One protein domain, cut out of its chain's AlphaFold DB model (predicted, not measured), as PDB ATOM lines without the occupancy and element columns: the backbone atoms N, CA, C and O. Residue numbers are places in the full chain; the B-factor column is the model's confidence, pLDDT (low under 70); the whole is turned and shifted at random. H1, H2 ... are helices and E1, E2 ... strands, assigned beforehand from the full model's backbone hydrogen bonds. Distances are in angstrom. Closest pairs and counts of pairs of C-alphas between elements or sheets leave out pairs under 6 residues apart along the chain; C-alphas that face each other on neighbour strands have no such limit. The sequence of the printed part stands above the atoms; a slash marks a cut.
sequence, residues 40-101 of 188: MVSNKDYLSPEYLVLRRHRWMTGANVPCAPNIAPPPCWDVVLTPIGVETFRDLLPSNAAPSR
ATOM      1  N   MET A  40      -1.801 -13.220  32.779       91.88
ATOM      2  CA  MET A  40      -1.567 -12.420  31.580       91.88
ATOM      3  C   MET A  40      -2.203 -11.021  31.662       91.88
ATOM      4  O   MET A  40      -3.431 -10.875  31.758       91.88
ATOM      5  N   VAL A  41      -1.355 -10.000  31.548       91.94
ATOM      6  CA  VAL A  41      -1.713  -8.579  31.463       91.94
ATOM      7  C   VAL A  41      -1.045  -7.916  30.255       91.94
ATOM      8  O   VAL A  41      -0.039  -8.410  29.735       91.94
ATOM      9  N   SER A  42      -1.614  -6.801  29.788       92.31
ATOM     10  CA  SER A  42      -1.050  -6.035  28.671       92.31
ATOM     11  C   SER A  42       0.227  -5.296  29.082       92.31
ATOM     12  O   SER A  42       0.474  -5.073  30.272       92.31
ATOM     13  N   ASN A  43       1.017  -4.837  28.105       92.44
ATOM     14  CA  ASN A  43       2.177  -3.996  28.407       92.44
ATOM     15  C   ASN A  43       1.781  -2.714  29.151       92.44
ATOM     16  O   ASN A  43       2.496  -2.258  30.037       92.44
ATOM     17  N   LYS A  44       0.627  -2.138  28.790       91.75
ATOM     18  CA  LYS A  44       0.104  -0.918  29.411       91.75
ATOM     19  C   LYS A  44      -0.153  -1.129  30.902       91.75
ATOM     20  O   LYS A  44       0.265  -0.304  31.707       91.75
ATOM     21  N   ASP A  45      -0.802  -2.234  31.260       90.75
ATOM     22  CA  ASP A  45      -1.135  -2.533  32.654       90.75
ATOM     23  C   ASP A  45       0.128  -2.864  33.461       90.75
ATOM     24  O   ASP A  45       0.296  -2.387  34.580       90.75
ATOM     25  N   TYR A  46       1.062  -3.620  32.874       92.88
ATOM     26  CA  TYR A  46       2.314  -3.997  33.541       92.88
ATOM     27  C   TYR A  46       3.253  -2.810  33.817       92.88
ATOM     28  O   TYR A  46       4.066  -2.856  34.745       92.88
ATOM     29  N   LEU A  47       3.148  -1.748  33.015       93.44
ATOM     30  CA  LEU A  47       3.903  -0.502  33.170       93.44
ATOM     31  C   LEU A  47       3.115   0.595  33.903       93.44
ATOM     32  O   LEU A  47       3.581   1.732  33.968       93.44
ATOM     33  N   SER A  48       1.942   0.272  34.455       94.12
ATOM     34  CA  SER A  48       1.175   1.212  35.274       94.12
ATOM     35  C   SER A  48       1.978   1.661  36.507       94.12
ATOM     36  O   SER A  48       2.772   0.874  37.041       94.12
ATOM     37  N   PRO A  49       1.799   2.911  36.982       94.81
ATOM     38  CA  PRO A  49       2.482   3.411  38.175       94.81
ATOM     39  C   PRO A  49       2.342   2.478  39.379       94.81
ATOM     40  O   PRO A  49       3.319   2.229  40.082       94.81
ATOM     41  N   GLU A  50       1.159   1.897  39.570       94.31
ATOM     42  CA  GLU A  50       0.875   0.961  40.648       94.31
ATOM     43  C   GLU A  50       1.757  -0.288  40.516       94.31
ATOM     44  O   GLU A  50       2.487  -0.635  41.441       94.31
ATOM     45  N   TYR A  51       1.792  -0.928  39.344       94.75
ATOM     46  CA  TYR A  51       2.594  -2.140  39.137       94.75
ATOM     47  C   TYR A  51       4.095  -1.871  39.252       94.75
ATOM     48  O   TYR A  51       4.846  -2.724  39.732       94.75
ATOM     49  N   LEU A  52       4.550  -0.677  38.867       96.00
ATOM     50  CA  LEU A  52       5.934  -0.259  39.081       96.00
ATOM     51  C   LEU A  52       6.278  -0.164  40.573       96.00
ATOM     52  O   LEU A  52       7.370  -0.589  40.961       96.00
ATOM     53  N   VAL A  53       5.359   0.318  41.415       95.94
ATOM     54  CA  VAL A  53       5.524   0.306  42.877       95.94
ATOM     55  C   VAL A  53       5.616  -1.132  43.391       95.94
ATOM     56  O   VAL A  53       6.607  -1.472  44.040       95.94
ATOM     57  N   LEU A  54       4.674  -2.015  43.037       95.81
ATOM     58  CA  LEU A  54       4.712  -3.414  43.492       95.81
ATOM     59  C   LEU A  54       6.017  -4.124  43.076       95.81
ATOM     60  O   LEU A  54       6.592  -4.893  43.852       95.81
ATOM     61  N   ARG A  55       6.520  -3.848  41.866       95.88
ATOM     62  CA  ARG A  55       7.804  -4.373  41.371       95.88
ATOM     63  C   ARG A  55       8.996  -3.812  42.139       95.88
ATOM     64  O   ARG A  55       9.896  -4.572  42.490       95.88
ATOM     65  N   ARG A  56       9.007  -2.507  42.436       96.56
ATOM     66  CA  ARG A  56      10.060  -1.867  43.246       96.56
ATOM     67  C   ARG A  56      10.141  -2.481  44.644       96.56
ATOM     68  O   ARG A  56      11.240  -2.673  45.156       96.56
ATOM     69  N   HIS A  57       8.996  -2.849  45.213       96.56
ATOM     70  CA  HIS A  57       8.898  -3.558  46.491       96.56
ATOM     71  C   HIS A  57       9.150  -5.073  46.387       96.56
ATOM     72  O   HIS A  57       9.185  -5.764  47.401       96.56
ATOM     73  N   ARG A  58       9.394  -5.600  45.178       96.62
ATOM     74  CA  ARG A  58       9.612  -7.029  44.895       96.62
ATOM     75  C   ARG A  58       8.429  -7.923  45.280       96.62
ATOM     76  O   ARG A  58       8.624  -9.119  45.479       96.62
ATOM     77  N   TRP A  59       7.212  -7.387  45.335       96.19
ATOM     78  CA  TRP A  59       6.001  -8.171  45.610       96.19
ATOM     79  C   TRP A  59       5.507  -8.949  44.390       96.19
ATOM     80  O   TRP A  59       4.869  -9.988  44.523       96.19
ATOM     81  N   MET A  60       5.837  -8.488  43.187       95.25
ATOM     82  CA  MET A  60       5.466  -9.172  41.952       95.25
ATOM     83  C   MET A  60       6.606  -9.193  40.943       95.25
ATOM     84  O   MET A  60       7.509  -8.352  40.968       95.25
ATOM     85  N   THR A  61       6.514 -10.138  40.018       95.75
ATOM     86  CA  THR A  61       7.359 -10.224  38.829       95.75
ATOM     87  C   THR A  61       6.502 -10.571  37.614       95.75
ATOM     88  O   THR A  61       5.369 -11.030  37.757       95.75
ATOM     89  N   GLY A  62       7.028 -10.323  36.419       94.56
ATOM     90  CA  GLY A  62       6.363 -10.628  35.161       94.56
ATOM     91  C   GLY A  62       7.328 -11.270  34.178       94.56
ATOM     92  O   GLY A  62       8.435 -10.767  33.979       94.56
ATOM     93  N   ALA A  63       6.895 -12.359  33.548       94.69
ATOM     94  CA  ALA A  63       7.603 -12.987  32.439       94.69
ATOM     95  C   ALA A  63       6.951 -12.594  31.110       94.69
ATOM     96  O   ALA A  63       5.728 -12.504  31.019       94.69
ATOM     97  N   ASN A  64       7.756 -12.356  30.076       93.69
ATOM     98  CA  ASN A  64       7.217 -12.098  28.745       93.69
ATOM     99  C   ASN A  64       6.538 -13.366  28.211       93.69
ATOM    100  O   ASN A  64       7.134 -14.442  28.234       93.69
ATOM    101  N   VAL A  65       5.305 -13.224  27.731       92.38
ATOM    102  CA  VAL A  65       4.537 -14.309  27.119       92.38
ATOM    103  C   VAL A  65       3.847 -13.825  25.844       92.38
ATOM    104  O   VAL A  65       3.542 -12.632  25.719       92.38
ATOM    105  N   PRO A  66       3.548 -14.730  24.894       90.75
ATOM    106  CA  PRO A  66       2.697 -14.402  23.761       90.75
ATOM    107  C   PRO A  66       1.341 -13.869  24.234       90.75
ATOM    108  O   PRO A  66       0.714 -14.438  25.130       90.75
ATOM    109  N   CYS A  67       0.883 -12.778  23.625       88.81
ATOM    110  CA  CYS A  67      -0.420 -12.209  23.938       88.81
ATOM    111  C   CYS A  67      -1.558 -13.123  23.482       88.81
ATOM    112  O   CYS A  67      -1.550 -13.629  22.359       88.81
ATOM    113  N   ALA A  68      -2.579 -13.264  24.326       87.44
ATOM    114  CA  ALA A  68      -3.872 -13.774  23.894       87.44
ATOM    115  C   ALA A  68      -4.527 -12.784  22.903       87.44
ATOM    116  O   ALA A  68      -4.272 -11.581  22.996       87.44
ATOM    117  N   PRO A  69      -5.409 -13.243  21.990       83.69
ATOM    118  CA  PRO A  69      -5.987 -12.402  20.931       83.69
ATOM    119  C   PRO A  69      -6.717 -11.143  21.429       83.69
ATOM    120  O   PRO A  69      -6.871 -10.176  20.691       83.69
ATOM    121  N   ASN A  70      -7.175 -11.158  22.681       85.06
ATOM    122  CA  ASN A  70      -7.925 -10.089  23.329       85.06
ATOM    123  C   ASN A  70      -7.077  -9.192  24.252       85.06
ATOM    124  O   ASN A  70      -7.639  -8.335  24.932       85.06
ATOM    125  N   ILE A  71      -5.756  -9.388  24.321       81.69
ATOM    126  CA  ILE A  71      -4.864  -8.596  25.177       81.69
ATOM    127  C   ILE A  71      -3.876  -7.838  24.294       81.69
ATOM    128  O   ILE A  71      -2.967  -8.408  23.699       81.69
ATOM    129  N   ALA A  72      -4.070  -6.525  24.230       80.44
ATOM    130  CA  ALA A  72      -3.254  -5.593  23.469       80.44
ATOM    131  C   ALA A  72      -2.961  -4.338  24.314       80.44
ATOM    132  O   ALA A  72      -3.735  -4.021  25.222       80.44
ATOM    133  N   PRO A  73      -1.883  -3.592  24.022       82.69
ATOM    134  CA  PRO A  73      -0.848  -3.896  23.035       82.69
ATOM    135  C   PRO A  73       0.187  -4.915  23.563       82.69
ATOM    136  O   PRO A  73       0.424  -4.963  24.775       82.69
ATOM    137  N   PRO A  74       0.831  -5.700  22.674       82.00
ATOM    138  CA  PRO A  74       2.021  -6.471  23.028       82.00
ATOM    139  C   PRO A  74       3.190  -5.551  23.440       82.00
ATOM    140  O   PRO A  74       3.222  -4.388  23.027       82.00
ATOM    141  N   PRO A  75       4.181  -6.049  24.206       90.75
ATOM    142  CA  PRO A  75       4.285  -7.403  24.766       90.75
ATOM    143  C   PRO A  75       3.269  -7.692  25.884       90.75
ATOM    144  O   PRO A  75       2.790  -6.774  26.542       90.75
ATOM    145  N   CYS A  76       2.962  -8.966  26.128       92.38
ATOM    146  CA  CYS A  76       2.155  -9.372  27.278       92.38
ATOM    147  C   CYS A  76       3.031  -9.972  28.368       92.38
ATOM    148  O   CYS A  76       4.088 -10.550  28.103       92.38
ATOM    149  N   TRP A  77       2.572  -9.812  29.602       94.56
ATOM    150  CA  TRP A  77       3.311 -10.209  30.787       94.56
ATOM    151  C   TRP A  77       2.484 -11.188  31.598       94.56
ATOM    152  O   TRP A  77       1.343 -10.887  31.936       94.56
ATOM    153  N   ASP A  78       3.052 -12.348  31.910       94.00
ATOM    154  CA  ASP A  78       2.482 -13.270  32.885       94.00
ATOM    155  C   ASP A  78       2.957 -12.865  34.278       94.00
ATOM    156  O   ASP A  78       4.121 -13.056  34.640       94.00
ATOM    157  N   VAL A  79       2.069 -12.204  35.017       94.88
ATOM    158  CA  VAL A  79       2.350 -11.624  36.328       94.88
ATOM    159  C   VAL A  79       2.114 -12.645  37.427       94.88
ATOM    160  O   VAL A  79       1.015 -13.181  37.572       94.88
ATOM    161  N   VAL A  80       3.112 -12.834  38.281       93.94
ATOM    162  CA  VAL A  80       3.010 -13.688  39.467       93.94
ATOM    163  C   VAL A  80       3.477 -12.945  40.712       93.94
ATOM    164  O   VAL A  80       4.377 -12.101  40.658       93.94
ATOM    165  N   LEU A  81       2.856 -13.265  41.848       93.19
ATOM    166  CA  LEU A  81       3.335 -12.816  43.149       93.19
ATOM    167  C   LEU A  81       4.621 -13.564  43.506       93.19
ATOM    168  O   LEU A  81       4.735 -14.771  43.296       93.19
ATOM    169  N   THR A  82       5.592 -12.841  44.054       95.38
ATOM    170  CA  THR A  82       6.788 -13.446  44.655       95.38
ATOM    171  C   THR A  82       6.432 -14.038  46.026       95.38
ATOM    172  O   THR A  82       5.362 -13.731  46.546       95.38
ATOM    173  N   PRO A  83       7.309 -14.827  46.674       94.88
ATOM    174  CA  PRO A  83       7.066 -15.278  48.047       94.88
ATOM    175  C   PRO A  83       6.770 -14.124  49.019       94.88
ATOM    176  O   PRO A  83       5.813 -14.203  49.782       94.88
ATOM    177  N   ILE A  84       7.516 -13.017  48.904       94.81
ATOM    178  CA  ILE A  84       7.296 -11.799  49.701       94.81
ATOM    179  C   ILE A  84       5.921 -11.203  49.383       94.81
ATOM    180  O   ILE A  84       5.172 -10.860  50.286       94.81
ATOM    181  N   GLY A  85       5.550 -11.120  48.101       93.56
ATOM    182  CA  GLY A  85       4.222 -10.646  47.715       93.56
ATOM    183  C   GLY A  85       3.099 -11.535  48.237       93.56
ATOM    184  O   GLY A  85       2.100 -11.031  48.732       93.56
ATOM    185  N   VAL A  86       3.251 -12.859  48.185       91.81
ATOM    186  CA  VAL A  86       2.256 -13.778  48.749       91.81
ATOM    187  C   VAL A  86       2.070 -13.514  50.239       91.81
ATOM    188  O   VAL A  86       0.932 -13.493  50.688       91.81
ATOM    189  N   GLU A  87       3.143 -13.291  50.994       92.88
ATOM    190  CA  GLU A  87       3.065 -12.947  52.418       92.88
ATOM    191  C   GLU A  87       2.382 -11.598  52.652       92.88
ATOM    192  O   GLU A  87       1.423 -11.544  53.417       92.88
ATOM    193  N   THR A  88       2.794 -10.545  51.939       93.56
ATOM    194  CA  THR A  88       2.209  -9.199  52.063       93.56
ATOM    195  C   THR A  88       0.716  -9.178  51.733       93.56
ATOM    196  O   THR A  88      -0.058  -8.483  52.388       93.56
ATOM    197  N   PHE A  89       0.289  -9.924  50.710       91.06
ATOM    198  CA  PHE A  89      -1.104  -9.922  50.272       91.06
ATOM    199  C   PHE A  89      -1.971 -10.959  50.996       91.06
ATOM    200  O   PHE A  89      -3.186 -10.803  50.969       91.06
ATOM    201  N   ARG A  90      -1.398 -11.976  51.659       87.94
ATOM    202  CA  ARG A  90      -2.126 -13.125  52.240       87.94
ATOM    203  C   ARG A  90      -3.360 -12.721  53.042       87.94
ATOM    204  O   ARG A  90      -4.440 -13.242  52.784       87.94
ATOM    205  N   ASP A  91      -3.186 -11.781  53.962       86.25
ATOM    206  CA  ASP A  91      -4.237 -11.348  54.892       86.25
ATOM    207  C   ASP A  91      -5.160 -10.279  54.283       86.25
ATOM    208  O   ASP A  91      -6.177  -9.909  54.865       86.25
ATOM    209  N   LEU A  92      -4.809  -9.783  53.096       86.69
ATOM    210  CA  LEU A  92      -5.559  -8.782  52.343       86.69
ATOM    211  C   LEU A  92      -6.494  -9.412  51.302       86.69
ATOM    212  O   LEU A  92      -7.371  -8.727  50.774       86.69
ATOM    213  N   LEU A  93      -6.300 -10.696  50.983       78.69
ATOM    214  CA  LEU A  93      -7.139 -11.410  50.028       78.69
ATOM    215  C   LEU A  93      -8.406 -11.934  50.705       78.69
ATOM    216  O   LEU A  93      -8.322 -12.600  51.740       78.69
ATOM    217  N   PRO A  94      -9.583 -11.742  50.090       71.50
ATOM    218  CA  PRO A  94     -10.782 -12.454  50.504       71.50
ATOM    219  C   PRO A  94     -10.532 -13.969  50.492       71.50
ATOM    220  O   PRO A  94      -9.980 -14.497  49.526       71.50
ATOM    221  N   SER A  95     -10.981 -14.703  51.514       67.44
ATOM    222  CA  SER A  95     -10.774 -16.160  51.612       67.44
ATOM    223  C   SER A  95     -11.350 -16.951  50.422       67.44
ATOM    224  O   SER A  95     -10.961 -18.090  50.183       67.44
ATOM    225  N   ASN A  96     -12.267 -16.352  49.654       63.62
ATOM    226  CA  ASN A  96     -12.878 -16.910  48.445       63.62
ATOM    227  C   ASN A  96     -12.193 -16.477  47.131       63.62
ATOM    228  O   ASN A  96     -12.622 -16.898  46.059       63.62
ATOM    229  N   ALA A  97     -11.135 -15.663  47.184       58.97
ATOM    230  CA  ALA A  97     -10.424 -15.168  46.004       58.97
ATOM    231  C   ALA A  97      -9.495 -16.216  45.363       58.97
ATOM    232  O   ALA A  97      -8.928 -15.955  44.308       58.97
ATOM    233  N   ALA A  98      -9.357 -17.403  45.966       55.69
ATOM    234  CA  ALA A  98      -8.376 -18.427  45.600       55.69
ATOM    235  C   ALA A  98      -8.347 -18.862  44.113       55.69
ATOM    236  O   ALA A  98      -7.254 -19.166  43.638       55.69
ATOM    237  N   PRO A  99      -9.455 -18.875  43.334       62.66
ATOM    238  CA  PRO A  99      -9.357 -19.113  41.892       62.66
ATOM    239  C   PRO A  99      -9.221 -17.827  41.059       62.66
ATOM    240  O   PRO A  99      -8.907 -17.900  39.870       62.66
ATOM    241  N   SER A 100      -9.482 -16.649  41.635       67.19
ATOM    242  CA  SER A 100      -9.498 -15.395  40.887       67.19
ATOM    243  C   SER A 100      -8.093 -14.831  40.719       67.19
ATOM    244  O   SER A 100      -7.392 -14.529  41.680       67.19
ATOM    245  N   ARG A 101      -7.710 -14.585  39.465       81.19
ATOM    246  CA  ARG A 101      -6.509 -13.811  39.113       81.19
ATOM    247  C   ARG A 101      -6.723 -12.299  39.227       81.19
ATOM    248  O   ARG A 101      -5.888 -11.526  38.774       81.19
TER     249      ARG A 101
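Overview. This is residues 40 to 101 of the 188 residues of an uncharacterized protein of Chloroflexi bacterium 13_1_20CM_2_59_7 (UniProt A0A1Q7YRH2). Look for a twisted two-stranded hairpin, E1 and E2, with two short helices, H1 and H2, following one another along one side of it and a third, H3, at the end where E2 finishes. Residues 90 to 100, of which 90 belongs to H3, stick out sideways from H3 as a free stretch that folds back, and the first and last printed C-alphas, those of Met 40 and Arg 101, are 9.1 A apart. You have 62 residues with three named helices and two named strands, in the order H1, H2, E1, E2, H3; the sheet's order is E1 - E2, antiparallel, and the class is mixed, helices and strands. The whole is only just compact, close to loose, with a radius of gyration of the C-alphas of 12.4 A and spans of 33 by 26 by 17 A.

Arrangement. Start at residues 40 to 41, which make a short antiparallel pairing with residues 77 to 78 of E2, residues 76 to 81. Next comes H1, residues 43 to 46; its closest C-alpha pair with E2 is Asn 43 and Cys 76, 5.5 A apart. A tight link leads to H2, residues 49 to 56, which is close to H1 but not clearly touching it: the closest C-alphas, of Asp 45 and Tyr 51, are 7.5 A apart. Another tight link leads to E1, residues 60 to 65; the closest C-alphas of H2 and E1 are those of Leu 54 and Met 60, 6.0 A apart. E1 and E2 form a hairpin at 149 degrees, with N 61 and O 80 at 3.0 A and N 78 and O 63 at 2.8 A, within hydrogen-bond range. After a tight link you reach H3, residues 83 to 90; the closest C-alphas of E1 and H3 are those of Met 60 and Gly 85, 6.1 A apart. H2 and H3 are only just apart, at 8.4 A, and H1 and H3 are apart. In H2 and H3 every O i to N i+4 pair is within hydrogen-bond range; H1 is too short for such a pair.

Along the chain. Find C-alpha 43 at (2.177, -3.996, 28.407), where H1 begins its 5.1 A. H2 covers 10.5 A. E1 runs 15.7 A from C-alpha 60 at (5.466, -9.172, 41.952), and E2 runs 16.3 A. H3 covers 10.3 A and ends at C-alpha 90, at (-2.126, -13.125, 52.240).

Size, cuts and confidence. The two C-alphas farthest apart, those of Pro 69 and Asp 91, are 34.0 A from each other. Without residues 90 to 100, which stand free, the body spans 33 by 18 by 16 A. The printed part has no cut, and the link from E1 to E2, 10 residues, is short. Mean pLDDT of the printed part is 88.4; look at residues 95 to 100 for the values under 70.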